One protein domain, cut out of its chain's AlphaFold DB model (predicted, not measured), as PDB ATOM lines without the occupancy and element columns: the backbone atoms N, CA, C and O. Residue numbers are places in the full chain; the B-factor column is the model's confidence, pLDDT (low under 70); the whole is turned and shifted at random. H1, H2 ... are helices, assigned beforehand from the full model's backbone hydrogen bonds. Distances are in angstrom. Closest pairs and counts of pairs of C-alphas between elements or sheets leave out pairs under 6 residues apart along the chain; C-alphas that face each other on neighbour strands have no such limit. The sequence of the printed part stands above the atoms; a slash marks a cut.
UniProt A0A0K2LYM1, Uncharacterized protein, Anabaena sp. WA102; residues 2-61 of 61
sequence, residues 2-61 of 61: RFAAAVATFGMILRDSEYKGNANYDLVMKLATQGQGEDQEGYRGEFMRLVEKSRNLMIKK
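This is residues 2 to 61 of the 61 residues of an uncharacterized protein of Anabaena sp. WA102 (UniProt A0A0K2LYM1). Three helices make an up-and-down bundle, each running against the one before it, their centres at the corners of a triangle. H1 and H2 pack side by side, H3 sits a little farther off, and residues 38 to 43 stick out at one end. The 60 printed residues hold H1, H2 and H3 in that order, class all helix; the whole is compact, radius of gyration of the C-alphas 11.4 A, spanning 34 by 24 by 15 A.

H1, residues 2 to 14, begins at C-alpha 2 (14.346, -71.112, -112.367) and is 18.5 A long. H2 is residues 25 to 34, 14.2 A. H3, residues 43 to 59, 24.7 A, ends at C-alpha 59 (3.029, -55.576, -95.781).

H1 and H2, a helical hairpin, touch at a shallow tilt of 15 degrees, opposite ways; their closest C-alphas, Ala 6 and Val 28, are 4.8 A apart. H2 and H3, also a hairpin, touch at a shallow tilt of 14 degrees, closest at the C-alphas of Tyr 25 and Arg 55, 6.4 A. H1 and H3 are close but not clearly touching, closest at the C-alphas of Phe 10 and Val 51, 7.5 A. In H1, H2 and H3 every O i to N i+4 pair is within hydrogen-bond range.

The farthest C-alphas, Glu 18 and Gln 40, are 35.2 A apart. The printed part has no cut, and both links are short. Residues 60 to 61 have pLDDT under 70.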
ATOM      1  N   ARG A   2      14.814 -71.613-113.683       96.06
ATOM      2  CA  ARG A   2      14.346 -71.112-112.367       96.06
ATOM      3  C   ARG A   2      14.040 -69.607-112.319       96.06
ATOM      4  O   ARG A   2      13.021 -69.222-111.765       96.06
ATOM      5  N   PHE A   3      14.856 -68.777-112.971       96.62
ATOM      6  CA  PHE A   3      14.614 -67.330-113.011       96.62
ATOM      7  C   PHE A   3      13.336 -66.956-113.774       96.62
ATOM      8  O   PHE A   3      12.536 -66.169-113.287       96.62
ATOM      9  N   ALA A   4      13.088 -67.575-114.933       97.38
ATOM     10  CA  ALA A   4      11.845 -67.365-115.681       97.38
ATOM     11  C   ALA A   4      10.612 -67.782-114.859       97.38
ATOM     12  O   ALA A   4       9.608 -67.073-114.855       97.38
ATOM     13  N   ALA A   5      10.714 -68.883-114.104       97.19
ATOM     14  CA  ALA A   5       9.673 -69.279-113.160       97.19
ATOM     15  C   ALA A   5       9.460 -68.212-112.072       97.19
ATOM     16  O   ALA A   5       8.319 -67.858-111.808       97.19
ATOM     17  N   ALA A   6      10.529 -67.635-111.511       98.00
ATOM     18  CA  ALA A   6      10.427 -66.543-110.539       98.00
ATOM     19  C   ALA A   6       9.656 -65.332-111.095       98.00
ATOM     20  O   ALA A   6       8.764 -64.814-110.426       98.00
ATOM     21  N   VAL A   7       9.955 -64.919-112.332       97.62
ATOM     22  CA  VAL A   7       9.264 -63.809-113.012       97.62
ATOM     23  C   VAL A   7       7.775 -64.117-113.205       97.62
ATOM     24  O   VAL A   7       6.928 -63.285-112.880       97.62
ATOM     25  N   ALA A   8       7.436 -65.323-113.670       97.75
ATOM     26  CA  ALA A   8       6.045 -65.739-113.842       97.75
ATOM     27  C   ALA A   8       5.292 -65.797-112.501       97.75
ATOM     28  O   ALA A   8       4.192 -65.256-112.380       97.75
ATOM     29  N   THR A   9       5.900 -66.390-111.467       97.69
ATOM     30  CA  THR A   9       5.334 -66.455-110.112       97.69
ATOM     31  C   THR A   9       5.099 -65.064-109.531       97.69
ATOM     32  O   THR A   9       4.045 -64.820-108.948       97.69
ATOM     33  N   PHE A  10       6.027 -64.129-109.739       97.94
ATOM     34  CA  PHE A  10       5.853 -62.744-109.315       97.94
ATOM     35  C   PHE A  10       4.646 -62.083-109.991       97.94
ATOM     36  O   PHE A  10       3.814 -61.486-109.311       97.94
ATOM     37  N   GLY A  11       4.492 -62.263-111.307       97.31
ATOM     38  CA  GLY A  11       3.326 -61.774-112.045       97.31
ATOM     39  C   GLY A  11       2.003 -62.348-111.525       97.31
ATOM     40  O   GLY A  11       1.029 -61.607-111.387       97.31
ATOM     41  N   MET A  12       1.970 -63.638-111.173       97.56
ATOM     42  CA  MET A  12       0.782 -64.271-110.584       97.56
ATOM     43  C   MET A  12       0.408 -63.670-109.224       97.56
ATOM     44  O   MET A  12      -0.776 -63.457-108.970       97.56
ATOM     45  N   ILE A  13       1.391 -63.354-108.372       96.44
ATOM     46  CA  ILE A  13       1.151 -62.707-107.070       96.44
ATOM     47  C   ILE A  13       0.594 -61.296-107.263       96.44
ATOM     48  O   ILE A  13      -0.415 -60.951-106.655       96.44
ATOM     49  N   LEU A  14       1.222 -60.490-108.125       95.44
ATOM     50  CA  LEU A  14       0.810 -59.100-108.350       95.44
ATOM     51  C   LEU A  14      -0.607 -58.980-108.914       95.44
ATOM     52  O   LEU A  14      -1.306 -58.015-108.619       95.44
ATOM     53  N   ARG A  15      -1.019 -59.947-109.737       95.31
ATOM     54  CA  ARG A  15      -2.355 -59.984-110.346       95.31
ATOM     55  C   ARG A  15      -3.404 -60.671-109.482       95.31
ATOM     56  O   ARG A  15      -4.523 -60.824-109.955       95.31
ATOM     57  N   ASP A  16      -3.029 -61.127-108.288       93.56
ATOM     58  CA  ASP A  16      -3.879 -61.968-107.449       93.56
ATOM     59  C   ASP A  16      -4.497 -63.139-108.239       93.56
ATOM     60  O   ASP A  16      -5.693 -63.405-108.195       93.56
ATOM     61  N   SER A  17      -3.674 -63.801-109.058       96.81
ATOM     62  CA  SER A  17      -4.150 -64.803-110.012       96.81
ATOM     63  C   SER A  17      -4.753 -66.018-109.307       96.81
ATOM     64  O   SER A  17      -4.153 -66.558-108.379       96.81
ATOM     65  N   GLU A  18      -5.867 -66.534-109.830       95.56
ATOM     66  CA  GLU A  18      -6.467 -67.807-109.399       95.56
ATOM     67  C   GLU A  18      -5.499 -69.003-109.504       95.56
ATOM     68  O   GLU A  18      -5.582 -69.952-108.728       95.56
ATOM     69  N   TYR A  19      -4.515 -68.927-110.407       95.81
ATOM     70  CA  TYR A  19      -3.509 -69.969-110.622       95.81
ATOM     71  C   TYR A  19      -2.262 -69.808-109.745       95.81
ATOM     72  O   TYR A  19      -1.348 -70.631-109.822       95.81
ATOM     73  N   LYS A  20      -2.187 -68.769-108.899       93.88
ATOM     74  CA  LYS A  20      -1.001 -68.522-108.060       93.88
ATOM     75  C   LYS A  20      -0.797 -69.618-107.006       93.88
ATOM     76  O   LYS A  20       0.322 -69.806-106.534       93.88
ATOM     77  N   GLY A  21      -1.856 -70.337-106.626       94.50
ATOM     78  CA  GLY A  21      -1.818 -71.332-105.556       94.50
ATOM     79  C   GLY A  21      -1.219 -70.751-104.270       94.50
ATOM     80  O   GLY A  21      -1.631 -69.692-103.806       94.50
ATOM     81  N   ASN A  22      -0.187 -71.414-103.739       93.62
ATOM     82  CA  ASN A  22       0.542 -70.980-102.539       93.62
ATOM     83  C   ASN A  22       1.737 -70.056-102.848       93.62
ATOM     84  O   ASN A  22       2.653 -69.934-102.032       93.62
ATOM     85  N   ALA A  23       1.781 -69.442-104.034       95.94
ATOM     86  CA  ALA A  23       2.851 -68.523-104.396       95.94
ATOM     87  C   ALA A  23       2.895 -67.314-103.455       95.94
ATOM     88  O   ALA A  23       1.901 -66.624-103.237       95.94
ATOM     89  N   ASN A  24       4.089 -67.034-102.942       96.12
ATOM     90  CA  ASN A  24       4.376 -65.879-102.106       96.12
ATOM     91  C   ASN A  24       5.733 -65.263-102.487       96.12
ATOM     92  O   ASN A  24       6.496 -65.820-103.282       96.12
ATOM     93  N   TYR A  25       6.022 -64.088-101.929       96.94
ATOM     94  CA  TYR A  25       7.258 -63.354-102.207       96.94
ATOM     95  C   TYR A  25       8.523 -64.154-101.853       96.94
ATOM     96  O   TYR A  25       9.517 -64.058-102.572       96.94
ATOM     97  N   ASP A  26       8.482 -64.989-100.809       96.88
ATOM     98  CA  ASP A  26       9.619 -65.830-100.412       96.88
ATOM     99  C   ASP A  26       9.918 -66.910-101.468       96.88
ATOM    100  O   ASP A  26      11.080 -67.171-101.790       96.88
ATOM    101  N   LEU A  27       8.878 -67.499-102.073       97.31
ATOM    102  CA  LEU A  27       9.022 -68.448-103.177       97.31
ATOM    103  C   LEU A  27       9.627 -67.779-104.415       97.31
ATOM    104  O   LEU A  27      10.532 -68.348-105.027       97.31
ATOM    105  N   VAL A  28       9.163 -66.574-104.767       97.88
ATOM    106  CA  VAL A  28       9.750 -65.792-105.869       97.88
ATOM    107  C   VAL A  28      11.235 -65.564-105.615       97.88
ATOM    108  O   VAL A  28      12.044 -65.805-106.509       97.88
ATOM    109  N   MET A  29      11.600 -65.160-104.394       97.88
ATOM    110  CA  MET A  29      12.990 -64.869-104.061       97.88
ATOM    111  C   MET A  29      13.868 -66.110-104.133       97.88
ATOM    112  O   MET A  29      14.902 -66.102-104.795       97.88
ATOM    113  N   LYS A  30      13.396 -67.229-103.580       97.94
ATOM    114  CA  LYS A  30      14.078 -68.520-103.687       97.94
ATOM    115  C   LYS A  30      14.332 -68.916-105.145       97.94
ATOM    116  O   LYS A  30      15.447 -69.311-105.484       97.94
ATOM    117  N   LEU A  31      13.322 -68.813-106.012       97.62
ATOM    118  CA  LEU A  31      13.449 -69.151-107.433       97.62
ATOM    119  C   LEU A  31      14.396 -68.195-108.172       97.62
ATOM    120  O   LEU A  31      15.183 -68.646-109.009       97.62
ATOM    121  N   ALA A  32      14.342 -66.899-107.851       97.50
ATOM    122  CA  ALA A  32      15.195 -65.877-108.443       97.50
ATOM    123  C   ALA A  32      16.663 -66.092-108.058       97.50
ATOM    124  O   ALA A  32      17.501 -66.181-108.952       97.50
ATOM    125  N   THR A  33      16.964 -66.300-106.772       96.31
ATOM    126  CA  THR A  33      18.323 -66.575-106.280       96.31
ATOM    127  C   THR A  33      18.880 -67.868-106.874       96.31
ATOM    128  O   THR A  33      19.978 -67.882-107.423       96.31
ATOM    129  N   GLN A  34      18.106 -68.961-106.861       96.56
ATOM    130  CA  GLN A  34      18.529 -70.232-107.470       96.56
ATOM    131  C   GLN A  34      18.685 -70.155-108.995       96.56
ATOM    132  O   GLN A  34      19.276 -71.050-109.610       96.56
ATOM    133  N   GLY A  35      18.067 -69.150-109.613       94.94
ATOM    134  CA  GLY A  35      18.111 -68.881-111.036       94.94
ATOM    135  C   GLY A  35      19.043 -67.741-111.423       94.94
ATOM    136  O   GLY A  35      19.112 -67.480-112.618       94.94
ATOM    137  N   GLN A  36      19.722 -67.071-110.486       92.75
ATOM    138  CA  GLN A  36      20.472 -65.844-110.758       92.75
ATOM    139  C   GLN A  36      21.553 -66.089-111.817       92.75
ATOM    140  O   GLN A  36      21.520 -65.449-112.859       92.75
ATOM    141  N   GLY A  37      22.406 -67.101-111.626       90.62
ATOM    142  CA  GLY A  37      23.518 -67.376-112.544       90.62
ATOM    143  C   GLY A  37      24.496 -66.199-112.628       90.62
ATOM    144  O   GLY A  37      24.558 -65.381-111.710       90.62
ATOM    145  N   GLU A  38      25.252 -66.118-113.723       91.88
ATOM    146  CA  GLU A  38      26.038 -64.922-114.031       91.88
ATOM    147  C   GLU A  38      25.104 -63.765-114.397       91.88
ATOM    148  O   GLU A  38      24.245 -63.887-115.271       91.88
ATOM    149  N   ASP A  39      25.276 -62.642-113.706       92.94
ATOM    150  CA  ASP A  39      24.458 -61.437-113.845       92.94
ATOM    151  C   ASP A  39      25.371 -60.238-114.114       92.94
ATOM    152  O   ASP A  39      25.459 -59.314-113.311       92.94
ATOM    153  N   GLN A  40      26.118 -60.298-115.221       91.06
ATOM    154  CA  GLN A  40      27.150 -59.307-115.569       91.06
ATOM    155  C   GLN A  40      26.583 -57.882-115.657       91.06
ATOM    156  O   GLN A  40      27.214 -56.929-115.212       91.06
ATOM    157  N   GLU A  41      25.346 -57.766-116.140       93.38
ATOM    158  CA  GLU A  41      24.630 -56.497-116.280       93.38
ATOM    159  C   GLU A  41      23.777 -56.137-115.044       93.38
ATOM    160  O   GLU A  41      23.158 -55.077-115.000       93.38
ATOM    161  N   GLY A  42      23.691 -57.017-114.038       95.38
ATOM    162  CA  GLY A  42      22.972 -56.765-112.780       95.38
ATOM    163  C   GLY A  42      21.436 -56.811-112.848       95.38
ATOM    164  O   GLY A  42      20.766 -56.557-111.842       95.38
ATOM    165  N   TYR A  43      20.838 -57.122-114.003       96.00
ATOM    166  CA  TYR A  43      19.382 -57.089-114.185       96.00
ATOM    167  C   TYR A  43      18.630 -58.075-113.290       96.00
ATOM    168  O   TYR A  43      17.509 -57.796-112.854       96.00
ATOM    169  N   ARG A  44      19.217 -59.238-113.001       95.88
ATOM    170  CA  ARG A  44      18.568 -60.233-112.135       95.88
ATOM    171  C   ARG A  44      18.609 -59.786-110.680       95.88
ATOM    172  O   ARG A  44      17.612 -59.955-109.976       95.88
ATOM    173  N   GLY A  45      19.705 -59.155-110.266       97.19
ATOM    174  CA  GLY A  45      19.835 -58.424-109.008       97.19
ATOM    175  C   GLY A  45      18.761 -57.349-108.847       97.19
ATOM    176  O   GLY A  45      18.071 -57.311-107.827       97.19
ATOM    177  N   GLU A  46      18.555 -56.522-109.872       97.94
ATOM    178  CA  GLU A  46      17.519 -55.481-109.852       97.94
ATOM    179  C   GLU A  46      16.100 -56.053-109.774       97.94
ATOM    180  O   GLU A  46      15.266 -55.541-109.024       97.94
ATOM    181  N   PHE A  47      15.826 -57.165-110.463       98.19
ATOM    182  CA  PHE A  47      14.553 -57.871-110.312       98.19
ATOM    183  C   PHE A  47      14.316 -58.311-108.860       98.19
ATOM    184  O   PHE A  47      13.232 -58.094-108.320       98.19
ATOM    185  N   MET A  48      15.322 -58.877-108.190       97.62
ATOM    186  CA  MET A  48      15.187 -59.288-106.788       97.62
ATOM    187  C   MET A  48      14.933 -58.095-105.855       97.62
ATOM    188  O   MET A  48      14.040 -58.162-105.008       97.62
ATOM    189  N   ARG A  49      15.622 -56.967-106.071       97.75
ATOM    190  CA  ARG A  49      15.363 -55.712-105.339       97.75
ATOM    191  C   ARG A  49      13.935 -55.208-105.552       97.75
ATOM    192  O   ARG A  49      13.308 -54.721-104.611       97.75
ATOM    193  N   LEU A  50      13.406 -55.318-106.771       97.81
ATOM    194  CA  LEU A  50      12.027 -54.945-107.083       97.81
ATOM    195  C   LEU A  50      11.023 -55.818-106.319       97.81
ATOM    196  O   LEU A  50      10.109 -55.282-105.695       97.81
ATOM    197  N   VAL A  51      11.215 -57.140-106.322       97.62
ATOM    198  CA  VAL A  51      10.351 -58.092-105.601       97.62
ATOM    199  C   VAL A  51      10.294 -57.754-104.109       97.62
ATOM    200  O   VAL A  51       9.211 -57.727-103.522       97.62
ATOM    201  N   GLU A  52      11.437 -57.441-103.499       97.12
ATOM    202  CA  GLU A  52      11.514 -57.084-102.082       97.12
ATOM    203  C   GLU A  52      10.831 -55.745-101.771       97.12
ATOM    204  O   GLU A  52      10.067 -55.636-100.807       97.12
ATOM    205  N   LYS A  53      11.003 -54.734-102.633       97.06
ATOM    206  CA  LYS A  53      10.254 -53.471-102.524       97.06
ATOM    207  C   LYS A  53       8.745 -53.703-102.606       97.06
ATOM    208  O   LYS A  53       8.007 -53.173-101.777       97.06
ATOM    209  N   SER A  54       8.281 -54.516-103.555       95.94
ATOM    210  CA  SER A  54       6.861 -54.856-103.686       95.94
ATOM    211  C   SER A  54       6.322 -55.581-102.452       95.94
ATOM    212  O   SER A  54       5.231 -55.248-101.991       95.94
ATOM    213  N   ARG A  55       7.092 -56.512-101.871       95.19
ATOM    214  CA  ARG A  55       6.736 -57.185-100.613       95.19
ATOM    215  C   ARG A  55       6.522 -56.175 -99.486       95.19
ATOM    216  O   ARG A  55       5.500 -56.215 -98.808       95.19
ATOM    217  N   ASN A  56       7.460 -55.245 -99.317       94.69
ATOM    218  CA  ASN A  56       7.393 -54.225 -98.270       94.69
ATOM    219  C   ASN A  56       6.192 -53.288 -98.437       94.69
ATOM    220  O   ASN A  56       5.600 -52.869 -97.445       94.69
ATOM    221  N   LEU A  57       5.818 -52.970 -99.678       93.69
ATOM    222  CA  LEU A  57       4.618 -52.180 -99.960       93.69
ATOM    223  C   LEU A  57       3.333 -52.941 -99.615       93.69
ATOM    224  O   LEU A  57       2.410 -52.333 -99.084       93.69
ATOM    225  N   MET A  58       3.275 -54.253 -99.872       86.62
ATOM    226  CA  MET A  58       2.108 -55.062 -99.510       86.62
ATOM    227  C   MET A  58       1.965 -55.278 -97.998       86.62
ATOM    228  O   MET A  58       0.844 -55.296 -97.514       86.62
ATOM    229  N   ILE A  59       3.067 -55.409 -97.249       80.56
ATOM    230  CA  ILE A  59       3.029 -55.576 -95.781       80.56
ATOM    231  C   ILE A  59       2.592 -54.287 -95.065       80.56
ATOM    232  O   ILE A  59       2.025 -54.343 -93.981       80.56
ATOM    233  N   LYS A  60       2.870 -53.117 -95.652       68.75
ATOM    234  CA  LYS A  60       2.519 -51.807 -95.075       68.75
ATOM    235  C   LYS A  60       1.062 -51.386 -95.304       68.75
ATOM    236  O   LYS A  60       0.715 -50.258 -94.955       68.75
ATOM    237  N   LYS A  61       0.251 -52.236 -95.928       53.00
ATOM    238  CA  LYS A  61      -1.153 -51.975 -96.241       53.00
ATOM    239  C   LYS A  61      -2.055 -52.635 -95.205       53.00
ATOM    240  O   LYS A  61      -3.076 -52.003 -94.871       53.00
TER     241      LYS A  61